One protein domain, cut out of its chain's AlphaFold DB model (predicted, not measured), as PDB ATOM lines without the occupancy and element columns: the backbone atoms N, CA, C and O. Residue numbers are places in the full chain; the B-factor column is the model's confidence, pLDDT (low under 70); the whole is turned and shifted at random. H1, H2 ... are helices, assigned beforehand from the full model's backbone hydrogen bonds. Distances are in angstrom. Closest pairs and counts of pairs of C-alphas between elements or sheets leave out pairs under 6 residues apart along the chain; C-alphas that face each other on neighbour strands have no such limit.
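What this domain is: This is residues 2 to 95 of the 95 residues of an uncharacterized protein of Desulfotomaculum aquiferis (UniProt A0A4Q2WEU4). There is little regular structure here: a body made mostly of loops, with two short helices, H1 and H2, set apart in it, and a long tail, residues 80 to 95, that sticks out and makes the length. The printed part has 94 residues with two named helices, H1 then H2, and no named strand; the class is all helix, with 19 residues in named elements. It is extended, with a radius of gyration of the C-alphas of 23.0 A and spans of 84 by 37 by 25 A.

Where its parts are: Find C-alpha 2 at (260.406, 261.492, 276.271); from there H1, residues 2 to 13, runs 16.6 A. Further on, H2, residues 36 to 42, ends at C-alpha 42 at (260.849, 267.029, 250.744).

How they stand to each other: H1 and H2 are apart, joined by a long link of 22 residues. In both, each O i to N i+4 pair is within hydrogen-bond range.

The domain as a whole: Without the free stretches, residues 12 to 21 and 80 to 95, the body spans 37 by 36 by 21 A. The printed part has no cut; pLDDT is under 70 at residues 90 to 95.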
ATOM      1  N   ALA A   2     261.063 261.090 275.018       93.81
ATOM      2  CA  ALA A   2     260.406 261.492 276.271       93.81
ATOM      3  C   ALA A   2     260.510 263.000 276.579       93.81
ATOM      4  O   ALA A   2     259.495 263.629 276.842       93.81
ATOM      5  N   MET A   3     261.700 263.598 276.421       94.00
ATOM      6  CA  MET A   3     261.914 265.038 276.639       94.00
ATOM      7  C   MET A   3     260.951 265.927 275.838       94.00
ATOM      8  O   MET A   3     260.433 266.902 276.368       94.00
ATOM      9  N   VAL A   4     260.681 265.577 274.575       94.44
ATOM     10  CA  VAL A   4     259.794 266.357 273.698       94.44
ATOM     11  C   VAL A   4     258.340 266.230 274.142       94.44
ATOM     12  O   VAL A   4     257.619 267.221 274.154       94.44
ATOM     13  N   LEU A   5     257.911 265.033 274.551       94.56
ATOM     14  CA  LEU A   5     256.557 264.816 275.067       94.56
ATOM     15  C   LEU A   5     256.331 265.565 276.382       94.56
ATOM     16  O   LEU A   5     255.310 266.230 276.535       94.56
ATOM     17  N   THR A   6     257.296 265.513 277.303       94.06
ATOM     18  CA  THR A   6     257.235 266.277 278.554       94.06
ATOM     19  C   THR A   6     257.197 267.779 278.284       94.06
ATOM     20  O   THR A   6     256.381 268.477 278.878       94.06
ATOM     21  N   ALA A   7     258.017 268.282 277.356       93.50
ATOM     22  CA  ALA A   7     257.985 269.690 276.966       93.50
ATOM     23  C   ALA A   7     256.636 270.086 276.346       93.50
ATOM     24  O   ALA A   7     256.097 271.136 276.683       93.50
ATOM     25  N   ALA A   8     256.055 269.242 275.488       93.25
ATOM     26  CA  ALA A   8     254.740 269.483 274.896       93.25
ATOM     27  C   ALA A   8     253.623 269.526 275.954       93.25
ATOM     28  O   ALA A   8     252.764 270.404 275.896       93.25
ATOM     29  N   ALA A   9     253.658 268.625 276.942       93.44
ATOM     30  CA  ALA A   9     252.733 268.656 278.074       93.44
ATOM     31  C   ALA A   9     252.913 269.938 278.905       93.44
ATOM     32  O   ALA A   9     251.945 270.638 279.183       93.44
ATOM     33  N   ALA A  10     254.158 270.310 279.211       92.94
ATOM     34  CA  ALA A  10     254.438 271.516 279.981       92.94
ATOM     35  C   ALA A  10     254.030 272.807 279.250       92.94
ATOM     36  O   ALA A  10     253.528 273.738 279.876       92.94
ATOM     37  N   LEU A  11     254.202 272.857 277.926       92.19
ATOM     38  CA  LEU A  11     253.742 273.973 277.098       92.19
ATOM     39  C   LEU A  11     252.226 274.141 277.157       92.19
ATOM     40  O   LEU A  11     251.742 275.265 277.157       92.19
ATOM     41  N   LYS A  12     251.487 273.032 277.213       87.56
ATOM     42  CA  LYS A  12     250.030 273.050 277.321       87.56
ATOM     43  C   LYS A  12     249.566 273.520 278.703       87.56
ATOM     44  O   LYS A  12     248.629 274.308 278.784       87.56
ATOM     45  N   ASP A  13     250.206 273.027 279.761       89.62
ATOM     46  CA  ASP A  13     249.674 273.149 281.122       89.62
ATOM     47  C   ASP A  13     250.259 274.337 281.906       89.62
ATOM     48  O   ASP A  13     249.614 274.842 282.824       89.62
ATOM     49  N   TYR A  14     251.460 274.812 281.549       89.44
ATOM     50  CA  TYR A  14     252.202 275.790 282.359       89.44
ATOM     51  C   TYR A  14     252.683 277.031 281.602       89.44
ATOM     52  O   TYR A  14     253.097 277.998 282.241       89.44
ATOM     53  N   ILE A  15     252.653 277.041 280.266       88.31
ATOM     54  CA  ILE A  15     253.178 278.159 279.471       88.31
ATOM     55  C   ILE A  15     252.056 278.790 278.657       88.31
ATOM     56  O   ILE A  15     251.463 278.168 277.782       88.31
ATOM     57  N   LYS A  16     251.802 280.080 278.894       88.44
ATOM     58  CA  LYS A  16     250.922 280.852 278.019       88.44
ATOM     59  C   LYS A  16     251.652 281.140 276.710       88.44
ATOM     60  O   LYS A  16     252.553 281.973 276.659       88.44
ATOM     61  N   ILE A  17     251.250 280.442 275.657       88.75
ATOM     62  CA  ILE A  17     251.704 280.712 274.295       88.75
ATOM     63  C   ILE A  17     251.091 282.045 273.843       88.75
ATOM     64  O   ILE A  17     249.912 282.302 274.086       88.75
ATOM     65  N   ALA A  18     251.905 282.906 273.230       89.38
ATOM     66  CA  ALA A  18     251.448 284.190 272.714       89.38
ATOM     67  C   ALA A  18     250.389 284.007 271.617       89.38
ATOM     68  O   ALA A  18     250.400 283.017 270.879       89.38
ATOM     69  N   ASP A  19     249.501 284.988 271.481       91.81
ATOM     70  CA  ASP A  19     248.462 284.961 270.456       91.81
ATOM     71  C   ASP A  19     249.079 284.824 269.054       91.81
ATOM     72  O   ASP A  19     250.193 285.282 268.790       91.81
ATOM     73  N   ASN A  20     248.362 284.149 268.153       90.56
ATOM     74  CA  ASN A  20     248.816 283.839 266.791       90.56
ATOM     75  C   ASN A  20     250.123 283.022 266.705       90.56
ATOM     76  O   ASN A  20     250.732 282.944 265.638       90.56
ATOM     77  N   THR A  21     250.546 282.368 267.791       92.44
ATOM     78  CA  THR A  21     251.687 281.445 267.772       92.44
ATOM     79  C   THR A  21     251.209 280.004 267.652       92.44
ATOM     80  O   THR A  21     250.380 279.533 268.429       92.44
ATOM     81  N   ARG A  22     251.774 279.268 266.693       92.75
ATOM     82  CA  ARG A  22     251.512 277.839 266.500       92.75
ATOM     83  C   ARG A  22     252.757 277.033 266.840       92.75
ATOM     84  O   ARG A  22     253.813 277.246 266.254       92.75
ATOM     85  N   VAL A  23     252.604 276.054 267.725       93.75
ATOM     86  CA  VAL A  23     253.665 275.101 268.070       93.75
ATOM     87  C   VAL A  23     253.474 273.814 267.273       93.75
ATOM     88  O   VAL A  23     252.405 273.207 267.311       93.75
ATOM     89  N   LYS A  24     254.521 273.383 266.560       94.19
ATOM     90  CA  LYS A  24     254.577 272.075 265.898       94.19
ATOM     91  C   LYS A  24     255.471 271.139 266.701       94.19
ATOM     92  O   LYS A  24     256.653 271.412 266.875       94.19
ATOM     93  N   VAL A  25     254.912 270.022 267.159       94.69
ATOM     94  CA  VAL A  25     255.687 268.934 267.767       94.69
ATOM     95  C   VAL A  25     255.973 267.907 266.683       94.69
ATOM     96  O   VAL A  25     255.045 267.332 266.118       94.69
ATOM     97  N   VAL A  26     257.250 267.703 266.370       93.38
ATOM     98  CA  VAL A  26     257.660 266.880 265.231       93.38
ATOM     99  C   VAL A  26     258.533 265.718 265.704       93.38
ATOM    100  O   VAL A  26     259.496 265.908 266.442       93.38
ATOM    101  N   PHE A  27     258.193 264.504 265.269       93.50
ATOM    102  CA  PHE A  27     258.864 263.268 265.667       93.50
ATOM    103  C   PHE A  27     259.615 262.653 264.490       93.50
ATOM    104  O   PHE A  27     259.087 261.796 263.781       93.50
ATOM    105  N   GLN A  28     260.851 263.105 264.285       94.00
ATOM    106  CA  GLN A  28     261.684 262.660 263.174       94.00
ATOM    107  C   GLN A  28     262.118 261.189 263.345       94.00
ATOM    108  O   GLN A  28     262.796 260.868 264.323       94.00
ATOM    109  N   PRO A  29     261.781 260.289 262.403       92.94
ATOM    110  CA  PRO A  29     262.326 258.934 262.377       92.94
ATOM    111  C   PRO A  29     263.703 258.902 261.696       92.94
ATOM    112  O   PRO A  29     264.070 259.840 260.995       92.94
ATOM    113  N   ALA A  30     264.427 257.786 261.819       92.69
ATOM    114  CA  ALA A  30     265.628 257.496 261.019       92.69
ATOM    115  C   ALA A  30     266.707 258.606 261.038       92.69
ATOM    116  O   ALA A  30     267.291 258.929 260.003       92.69
ATOM    117  N   GLU A  31     266.951 259.192 262.213       90.81
ATOM    118  CA  GLU A  31     268.013 260.186 262.424       90.81
ATOM    119  C   GLU A  31     269.400 259.572 262.172       90.81
ATOM    120  O   GLU A  31     270.123 260.078 261.323       90.81
ATOM    121  N   GLU A  32     269.660 258.386 262.730       86.88
ATOM    122  CA  GLU A  32     270.909 257.612 262.588       86.88
ATOM    123  C   GLU A  32     271.325 257.307 261.135       86.88
ATOM    124  O   GLU A  32     272.471 256.967 260.852       86.88
ATOM    125  N   LYS A  33     270.377 257.366 260.191       87.62
ATOM    126  CA  LYS A  33     270.624 257.131 258.757       87.62
ATOM    127  C   LYS A  33     270.714 258.421 257.945       87.62
ATOM    128  O   LYS A  33     270.900 258.358 256.735       87.62
ATOM    129  N   CYS A  34     270.525 259.576 258.578       86.62
ATOM    130  CA  CYS A  34     270.424 260.886 257.937       86.62
ATOM    131  C   CYS A  34     269.286 261.005 256.896       86.62
ATOM    132  O   CYS A  34     269.292 261.909 256.063       86.62
ATOM    133  N   GLU A  35     268.281 260.125 256.937       91.25
ATOM    134  CA  GLU A  35     267.195 260.083 255.940       91.25
ATOM    135  C   GLU A  35     265.936 260.832 256.402       91.25
ATOM    136  O   GLU A  35     265.209 261.405 255.584       91.25
ATOM    137  N   GLY A  36     265.676 260.867 257.713       93.81
ATOM    138  CA  GLY A  36     264.452 261.450 258.270       93.81
ATOM    139  C   GLY A  36     264.267 262.934 257.965       93.81
ATOM    140  O   GLY A  36     263.216 263.346 257.476       93.81
ATOM    141  N   ALA A  37     265.304 263.736 258.219       93.00
ATOM    142  CA  ALA A  37     265.266 265.180 257.999       93.00
ATOM    143  C   ALA A  37     265.087 265.506 256.511       93.00
ATOM    144  O   ALA A  37     264.304 266.385 256.152       93.00
ATOM    145  N   LEU A  38     265.738 264.735 255.634       93.12
ATOM    146  CA  LEU A  38     265.585 264.877 254.190       93.12
ATOM    147  C   LEU A  38     264.141 264.598 253.747       93.12
ATOM    148  O   LEU A  38     263.599 265.318 252.909       93.12
ATOM    149  N   ALA A  39     263.496 263.576 254.314       94.75
ATOM    150  CA  ALA A  39     262.096 263.277 254.026       94.75
ATOM    151  C   ALA A  39     261.150 264.397 254.498       94.75
ATOM    152  O   ALA A  39     260.175 264.694 253.812       94.75
ATOM    153  N   TYR A  40     261.438 265.035 255.634       94.69
ATOM    154  CA  TYR A  40     260.664 266.178 256.128       94.69
ATOM    155  C   TYR A  40     260.801 267.406 255.240       94.69
ATOM    156  O   TYR A  40     259.788 268.028 254.918       94.69
ATOM    157  N   ALA A  41     262.026 267.711 254.807       92.88
ATOM    158  CA  ALA A  41     262.287 268.798 253.870       92.88
ATOM    159  C   ALA A  41     261.518 268.587 252.556       92.88
ATOM    160  O   ALA A  41     260.784 269.467 252.124       92.88
ATOM    161  N   LYS A  42     261.583 267.379 251.976       95.75
ATOM    162  CA  LYS A  42     260.849 267.029 250.744       95.75
ATOM    163  C   LYS A  42     259.326 267.147 250.868       95.75
ATOM    164  O   LYS A  42     258.653 267.329 249.863       95.75
ATOM    165  N   ARG A  43     258.781 266.983 252.074       95.75
ATOM    166  CA  ARG A  43     257.338 267.063 252.356       95.75
ATOM    167  C   ARG A  43     256.884 268.461 252.789       95.75
ATOM    168  O   ARG A  43     255.720 268.610 253.144       95.75
ATOM    169  N   GLY A  44     257.787 269.441 252.835       95.50
ATOM    170  CA  GLY A  44     257.463 270.807 253.246       95.50
ATOM    171  C   GLY A  44     257.075 270.949 254.723       95.50
ATOM    172  O   GLY A  44     256.457 271.934 255.110       95.50
ATOM    173  N   VAL A  45     257.430 269.985 255.589       94.50
ATOM    174  CA  VAL A  45     256.991 269.963 257.007       94.50
ATOM    175  C   VAL A  45     257.409 271.230 257.769       94.50
ATOM    176  O   VAL A  45     256.737 271.628 258.724       94.50
ATOM    177  N   MET A  46     258.509 271.851 257.331       93.19
ATOM    178  CA  MET A  46     259.156 272.995 257.974       93.19
ATOM    179  C   MET A  46     258.984 274.324 257.213       93.19
ATOM    180  O   MET A  46     259.583 275.311 257.623       93.19
ATOM    181  N   GLU A  47     258.207 274.384 256.124       95.44
ATOM    182  CA  GLU A  47     258.110 275.588 255.263       95.44
ATOM    183  C   GLU A  47     257.547 276.826 255.976       95.44
ATOM    184  O   GLU A  47     257.885 277.959 255.651       95.44
ATOM    185  N   ASP A  48     256.698 276.609 256.971       95.25
ATOM    186  CA  ASP A  48     255.981 277.616 257.755       95.25
ATOM    187  C   ASP A  48     256.478 277.666 259.216       95.25
ATOM    188  O   ASP A  48     255.720 278.010 260.133       95.25
ATOM    189  N   VAL A  49     257.734 277.264 259.441       95.44
ATOM    190  CA  VAL A  49     258.397 277.246 260.751       95.44
ATOM    191  C   VAL A  49     259.450 278.350 260.811       95.44
ATOM    192  O   VAL A  49     260.475 278.280 260.144       95.44
ATOM    193  N   SER A  50     259.225 279.349 261.667       95.62
ATOM    194  CA  SER A  50     260.178 280.453 261.877       95.62
ATOM    195  C   SER A  50     261.305 280.106 262.854       95.62
ATOM    196  O   SER A  50     262.401 280.647 262.751       95.62
ATOM    197  N   TYR A  51     261.038 279.213 263.813       93.69
ATOM    198  CA  TYR A  51     261.991 278.792 264.840       93.69
ATOM    199  C   TYR A  51     261.913 277.281 265.045       93.69
ATOM    200  O   TYR A  51     260.828 276.736 265.259       93.69
ATOM    201  N   LEU A  52     263.068 276.613 265.016       92.88
ATOM    202  CA  LEU A  52     263.198 275.183 265.272       92.88
ATOM    203  C   LEU A  52     264.090 274.962 266.492       92.88
ATOM    204  O   LEU A  52     265.236 275.404 266.522       92.88
ATOM    205  N   PHE A  53     263.563 274.244 267.479       91.44
ATOM    206  CA  PHE A  53     264.289 273.875 268.688       91.44
ATOM    207  C   PHE A  53     264.417 272.358 268.762       91.44
ATOM    208  O   PHE A  53     263.438 271.629 268.596       91.44
ATOM    209  N   SER A  54     265.624 271.880 269.043       90.00
ATOM    210  CA  SER A  54     265.914 270.465 269.264       90.00
ATOM    211  C   SER A  54     266.917 270.307 270.394       90.00
ATOM    212  O   SER A  54     267.741 271.187 270.631       90.00
ATOM    213  N   VAL A  55     266.871 269.165 271.069       90.69
ATOM    214  CA  VAL A  55     267.751 268.838 272.191       90.69
ATOM    215  C   VAL A  55     268.329 267.449 271.958       90.69
ATOM    216  O   VAL A  55     267.604 266.521 271.598       90.69
ATOM    217  N   HIS A  56     269.630 267.311 272.200       90.94
ATOM    218  CA  HIS A  56     270.352 266.049 272.121       90.94
ATOM    219  C   HIS A  56     271.171 265.867 273.398       90.94
ATOM    220  O   HIS A  56     271.906 266.769 273.798       90.94
ATOM    221  N   LEU A  57     271.058 264.706 274.047       92.00
ATOM    222  CA  LEU A  57     271.894 264.390 275.207       92.00
ATOM    223  C   LEU A  57     273.333 264.176 274.750       92.00
ATOM    224  O   LEU A  57     273.554 263.539 273.720       92.00
ATOM    225  N   ARG A  58     274.300 264.700 275.500       92.06
ATOM    226  CA  ARG A  58     275.722 264.546 275.183       92.06
ATOM    227  C   ARG A  58     276.445 263.735 276.246       92.06
ATOM    228  O   ARG A  58     276.065 263.798 277.418       92.06
ATOM    229  N   PRO A  59     277.473 262.975 275.848       92.06
ATOM    230  CA  PRO A  59     278.350 262.321 276.799       92.06
ATOM    231  C   PRO A  59     279.168 263.366 277.575       92.06
ATOM    232  O   PRO A  59     279.411 264.475 277.094       92.06
ATOM    233  N   VAL A  60     279.623 262.992 278.772       93.50
ATOM    234  CA  VAL A  60     280.366 263.883 279.685       93.50
ATOM    235  C   VAL A  60     281.655 264.442 279.066       93.50
ATOM    236  O   VAL A  60     282.093 265.529 279.430       93.50
ATOM    237  N   GLN A  61     282.237 263.720 278.108       92.62
ATOM    238  CA  GLN A  61     283.423 264.115 277.348       92.62
ATOM    239  C   GLN A  61     283.177 265.331 276.448       92.62
ATOM    240  O   GLN A  61     284.121 266.041 276.119       92.62
ATOM    241  N   GLU A  62     281.931 265.566 276.041       89.00
ATOM    242  CA  GLU A  62     281.572 266.687 275.173       89.00
ATOM    243  C   GLU A  62     280.907 267.834 275.928       89.00
ATOM    244  O   GLU A  62     281.102 268.999 275.585       89.00
ATOM    245  N   LEU A  63     280.105 267.516 276.946       91.50
ATOM    246  CA  LEU A  63     279.406 268.508 277.752       91.50
ATOM    247  C   LEU A  63     279.308 268.026 279.205       91.50
ATOM    248  O   LEU A  63     278.707 266.978 279.453       91.50
ATOM    249  N   PRO A  64     279.846 268.780 280.182       93.25
ATOM    250  CA  PRO A  64     279.716 268.422 281.588       93.25
ATOM    251  C   PRO A  64     278.251 268.295 282.021       93.25
ATOM    252  O   PRO A  64     277.377 269.036 281.564       93.25
ATOM    253  N   GLY A  65     277.985 267.379 282.954       94.31
ATOM    254  CA  GLY A  65     276.645 267.177 283.506       94.31
ATOM    255  C   GLY A  65     276.055 268.464 284.093       94.31
ATOM    256  O   GLY A  65     276.752 269.257 284.726       94.31
ATOM    257  N   GLY A  66     274.759 268.687 283.862       93.38
ATOM    258  CA  GLY A  66     274.054 269.890 284.322       93.38
ATOM    259  C   GLY A  66     274.384 271.164 283.537       93.38
ATOM    260  O   GLY A  66     273.962 272.250 283.932       93.38
ATOM    261  N   LYS A  67     275.136 271.060 282.437       93.69
ATOM    262  CA  LYS A  67     275.382 272.166 281.507       93.69
ATOM    263  C   LYS A  67     274.573 271.985 280.225       93.69
ATOM    264  O   LYS A  67     274.144 270.886 279.886       93.69
ATOM    265  N   ALA A  68     274.388 273.090 279.513       93.12
ATOM    266  CA  ALA A  68     273.797 273.143 278.185       93.12
ATOM    267  C   ALA A  68     274.727 273.949 277.271       93.12
ATOM    268  O   ALA A  68     275.330 274.926 277.718       93.12
ATOM    269  N   SER A  69     274.834 273.546 276.006       92.50
ATOM    270  CA  SER A  69     275.489 274.333 274.959       92.50
ATOM    271  C   SER A  69     274.434 274.781 273.947       92.50
ATOM    272  O   SER A  69     273.586 273.961 273.587       92.50
ATOM    273  N   PRO A  70     274.461 276.041 273.467       89.88
ATOM    274  CA  PRO A  70     273.502 276.522 272.471       89.88
ATOM    275  C   PRO A  70     273.689 275.862 271.101       89.88
ATOM    276  O   PRO A  70     272.748 275.801 270.315       89.88
ATOM    277  N   ALA A  71     274.895 275.371 270.806       85.44
ATOM    278  CA  ALA A  71     275.203 274.685 269.562       85.44
ATOM    279  C   ALA A  71     276.286 273.629 269.778       85.44
ATOM    280  O   ALA A  71     277.152 273.755 270.647       85.44
ATOM    281  N   ILE A  72     276.245 272.605 268.936       82.50
ATOM    282  CA  ILE A  72     277.307 271.615 268.801       82.50
ATOM    283  C   ILE A  72     277.707 271.628 267.335       82.50
ATOM    284  O   ILE A  72     276.854 271.565 266.452       82.50
ATOM    285  N   GLN A  73     279.002 271.783 267.086       83.38
ATOM    286  CA  GLN A  73     279.541 271.812 265.734       83.38
ATOM    287  C   GLN A  73     279.745 270.369 265.275       83.38
ATOM    288  O   GLN A  73     280.654 269.689 265.744       83.38
ATOM    289  N   ASN A  74     278.882 269.904 264.376       84.44
ATOM    290  CA  ASN A  74     279.007 268.591 263.754       84.44
ATOM    291  C   ASN A  74     279.676 268.735 262.383       84.44
ATOM    292  O   ASN A  74     279.362 269.651 261.623       84.44
ATOM    293  N   GLY A  75     280.586 267.817 262.058       87.69
ATOM    294  CA  GLY A  75     281.141 267.711 260.709       87.69
ATOM    295  C   GLY A  75     280.134 267.112 259.723       87.69
ATOM    296  O   GLY A  75     279.192 266.425 260.118       87.69
ATOM    297  N   ALA A  76     280.353 267.340 258.426       90.25
ATOM    298  CA  ALA A  76     279.610 266.631 257.388       90.25
ATOM    299  C   ALA A  76     279.910 265.124 257.462       90.25
ATOM    300  O   ALA A  76     281.062 264.721 257.622       90.25
ATOM    301  N   ALA A  77     278.876 264.298 257.318       87.50
ATOM    302  CA  ALA A  77     278.983 262.845 257.359       87.50
ATOM    303  C   ALA A  77     278.400 262.220 256.087       87.50
ATOM    304  O   ALA A  77     277.439 262.724 255.507       87.50
ATOM    305  N   CYS A  78     278.977 261.097 255.663       87.62
ATOM    306  CA  CYS A  78     278.492 260.284 254.555       87.62
ATOM    307  C   CYS A  78     278.541 258.811 254.966       87.62
ATOM    308  O   CYS A  78     279.514 258.367 255.574       87.62
ATOM    309  N   VAL A  79     277.499 258.053 254.623       85.19
ATOM    310  CA  VAL A  79     277.451 256.605 254.846       85.19
ATOM    311  C   VAL A  79     277.781 255.902 253.533       85.19
ATOM    312  O   VAL A  79     277.063 256.052 252.545       85.19
ATOM    313  N   LEU A  80     278.859 255.118 253.523       89.94
ATOM    314  CA  LEU A  80     279.295 254.342 252.363       89.94
ATOM    315  C   LEU A  80     278.977 252.860 252.563       89.94
ATOM    316  O   LEU A  80     279.219 252.299 253.631       89.94
ATOM    317  N   LYS A  81     278.469 252.207 251.515       91.62
ATOM    318  CA  LYS A  81     278.200 250.765 251.508       91.62
ATOM    319  C   LYS A  81     279.014 250.095 250.408       91.62
ATOM    320  O   LYS A  81     278.808 250.369 249.231       91.62
ATOM    321  N   GLY A  82     279.920 249.203 250.800       94.25
ATOM    322  CA  GLY A  82     280.711 248.375 249.890       94.25
ATOM    323  C   GLY A  82     280.251 246.918 249.900       94.25
ATOM    324  O   GLY A  82     279.727 246.433 250.902       94.25
ATOM    325  N   VAL A  83     280.460 246.214 248.789       96.19
ATOM    326  CA  VAL A  83     280.279 244.758 248.696       96.19
ATOM    327  C   VAL A  83     281.574 244.162 248.168       96.19
ATOM    328  O   VAL A  83     281.998 244.499 247.066       96.19
ATOM    329  N   ILE A  84     282.185 243.261 248.936       93.50
ATOM    330  CA  ILE A  84     283.362 242.509 248.494       93.50
ATOM    331  C   ILE A  84     282.874 241.204 247.871       93.50
ATOM    332  O   ILE A  84     282.170 240.425 248.513       93.50
ATOM    333  N   ARG A  85     283.237 240.974 246.607       93.75
ATOM    334  CA  ARG A  85     282.948 239.731 245.888       93.75
ATOM    335  C   ARG A  85     284.257 238.982 245.676       93.75
ATOM    336  O   ARG A  85     285.142 239.488 244.998       93.75
ATOM    337  N   GLY A  86     284.365 237.804 246.278       91.94
ATOM    338  CA  GLY A  86     285.467 236.874 246.049       91.94
ATOM    339  C   GLY A  86     285.022 235.684 245.205       91.94
ATOM    340  O   GLY A  86     283.831 235.395 245.100       91.94
ATOM    341  N   THR A  87     285.996 234.972 244.651       86.06
ATOM    342  CA  THR A  87     285.804 233.662 244.019       86.06
ATOM    343  C   THR A  87     286.454 232.609 244.912       86.06
ATOM    344  O   THR A  87     287.515 232.869 245.481       86.06
ATOM    345  N   SER A  88     285.832 231.434 245.062       81.19
ATOM    346  CA  SER A  88     286.458 230.325 245.795       81.19
ATOM    347  C   SER A  88     287.796 229.970 245.147       81.19
ATOM    348  O   SER A  88     287.843 229.695 243.952       81.19
ATOM    349  N   ALA A  89     288.874 229.956 245.932       80.19
ATOM    350  CA  ALA A  89     290.209 229.581 245.463       80.19
ATOM    351  C   ALA A  89     290.435 228.058 245.443       80.19
ATOM    352  O   ALA A  89     291.455 227.597 244.941       80.19
ATOM    353  N   MET A  90     289.495 227.270 245.979       68.38
ATOM    354  CA  MET A  90     289.580 225.810 246.005       68.38
ATOM    355  C   MET A  90     288.325 225.197 245.377       68.38
ATOM    356  O   MET A  90     287.199 225.502 245.782       68.38
ATOM    357  N   ALA A  91     288.526 224.340 244.377       61.72
ATOM    358  CA  ALA A  91     287.484 223.501 243.804       61.72
ATOM    359  C   ALA A  91     287.295 222.283 244.713       61.72
ATOM    360  O   ALA A  91     288.248 221.560 244.996       61.72
ATOM    361  N   ARG A  92     286.072 222.047 245.187       58.41
ATOM    362  CA  ARG A  92     285.725 220.753 245.772       58.41
ATOM    363  C   ARG A  92     285.364 219.841 244.609       58.41
ATOM    364  O   ARG A  92     284.244 219.914 244.108       58.41
ATOM    365  N   ASP A  93     286.342 219.062 244.170       58.34
ATOM    366  CA  ASP A  93     286.116 217.913 243.305       58.34
ATOM    367  C   ASP A  93     285.061 217.011 243.971       58.34
ATOM    368  O   ASP A  93     285.176 216.656 245.149       58.34
ATOM    369  N   ARG A  94     283.966 216.766 243.253       54.59
ATOM    370  CA  ARG A  94     282.933 215.795 243.614       54.59
ATOM    371  C   ARG A  94     282.960 214.712 242.537       54.59
ATOM    372  O   ARG A  94     282.036 214.642 241.730       54.59
ATOM    373  N   THR A  95     284.030 213.924 242.517       53.53
ATOM    374  CA  THR A  95     283.966 212.526 242.075       53.53
ATOM    375  C   THR A  95     283.409 211.658 243.188       53.53
ATOM    376  O   THR A  95     283.873 211.845 244.339       53.53
TER     377      THR A  95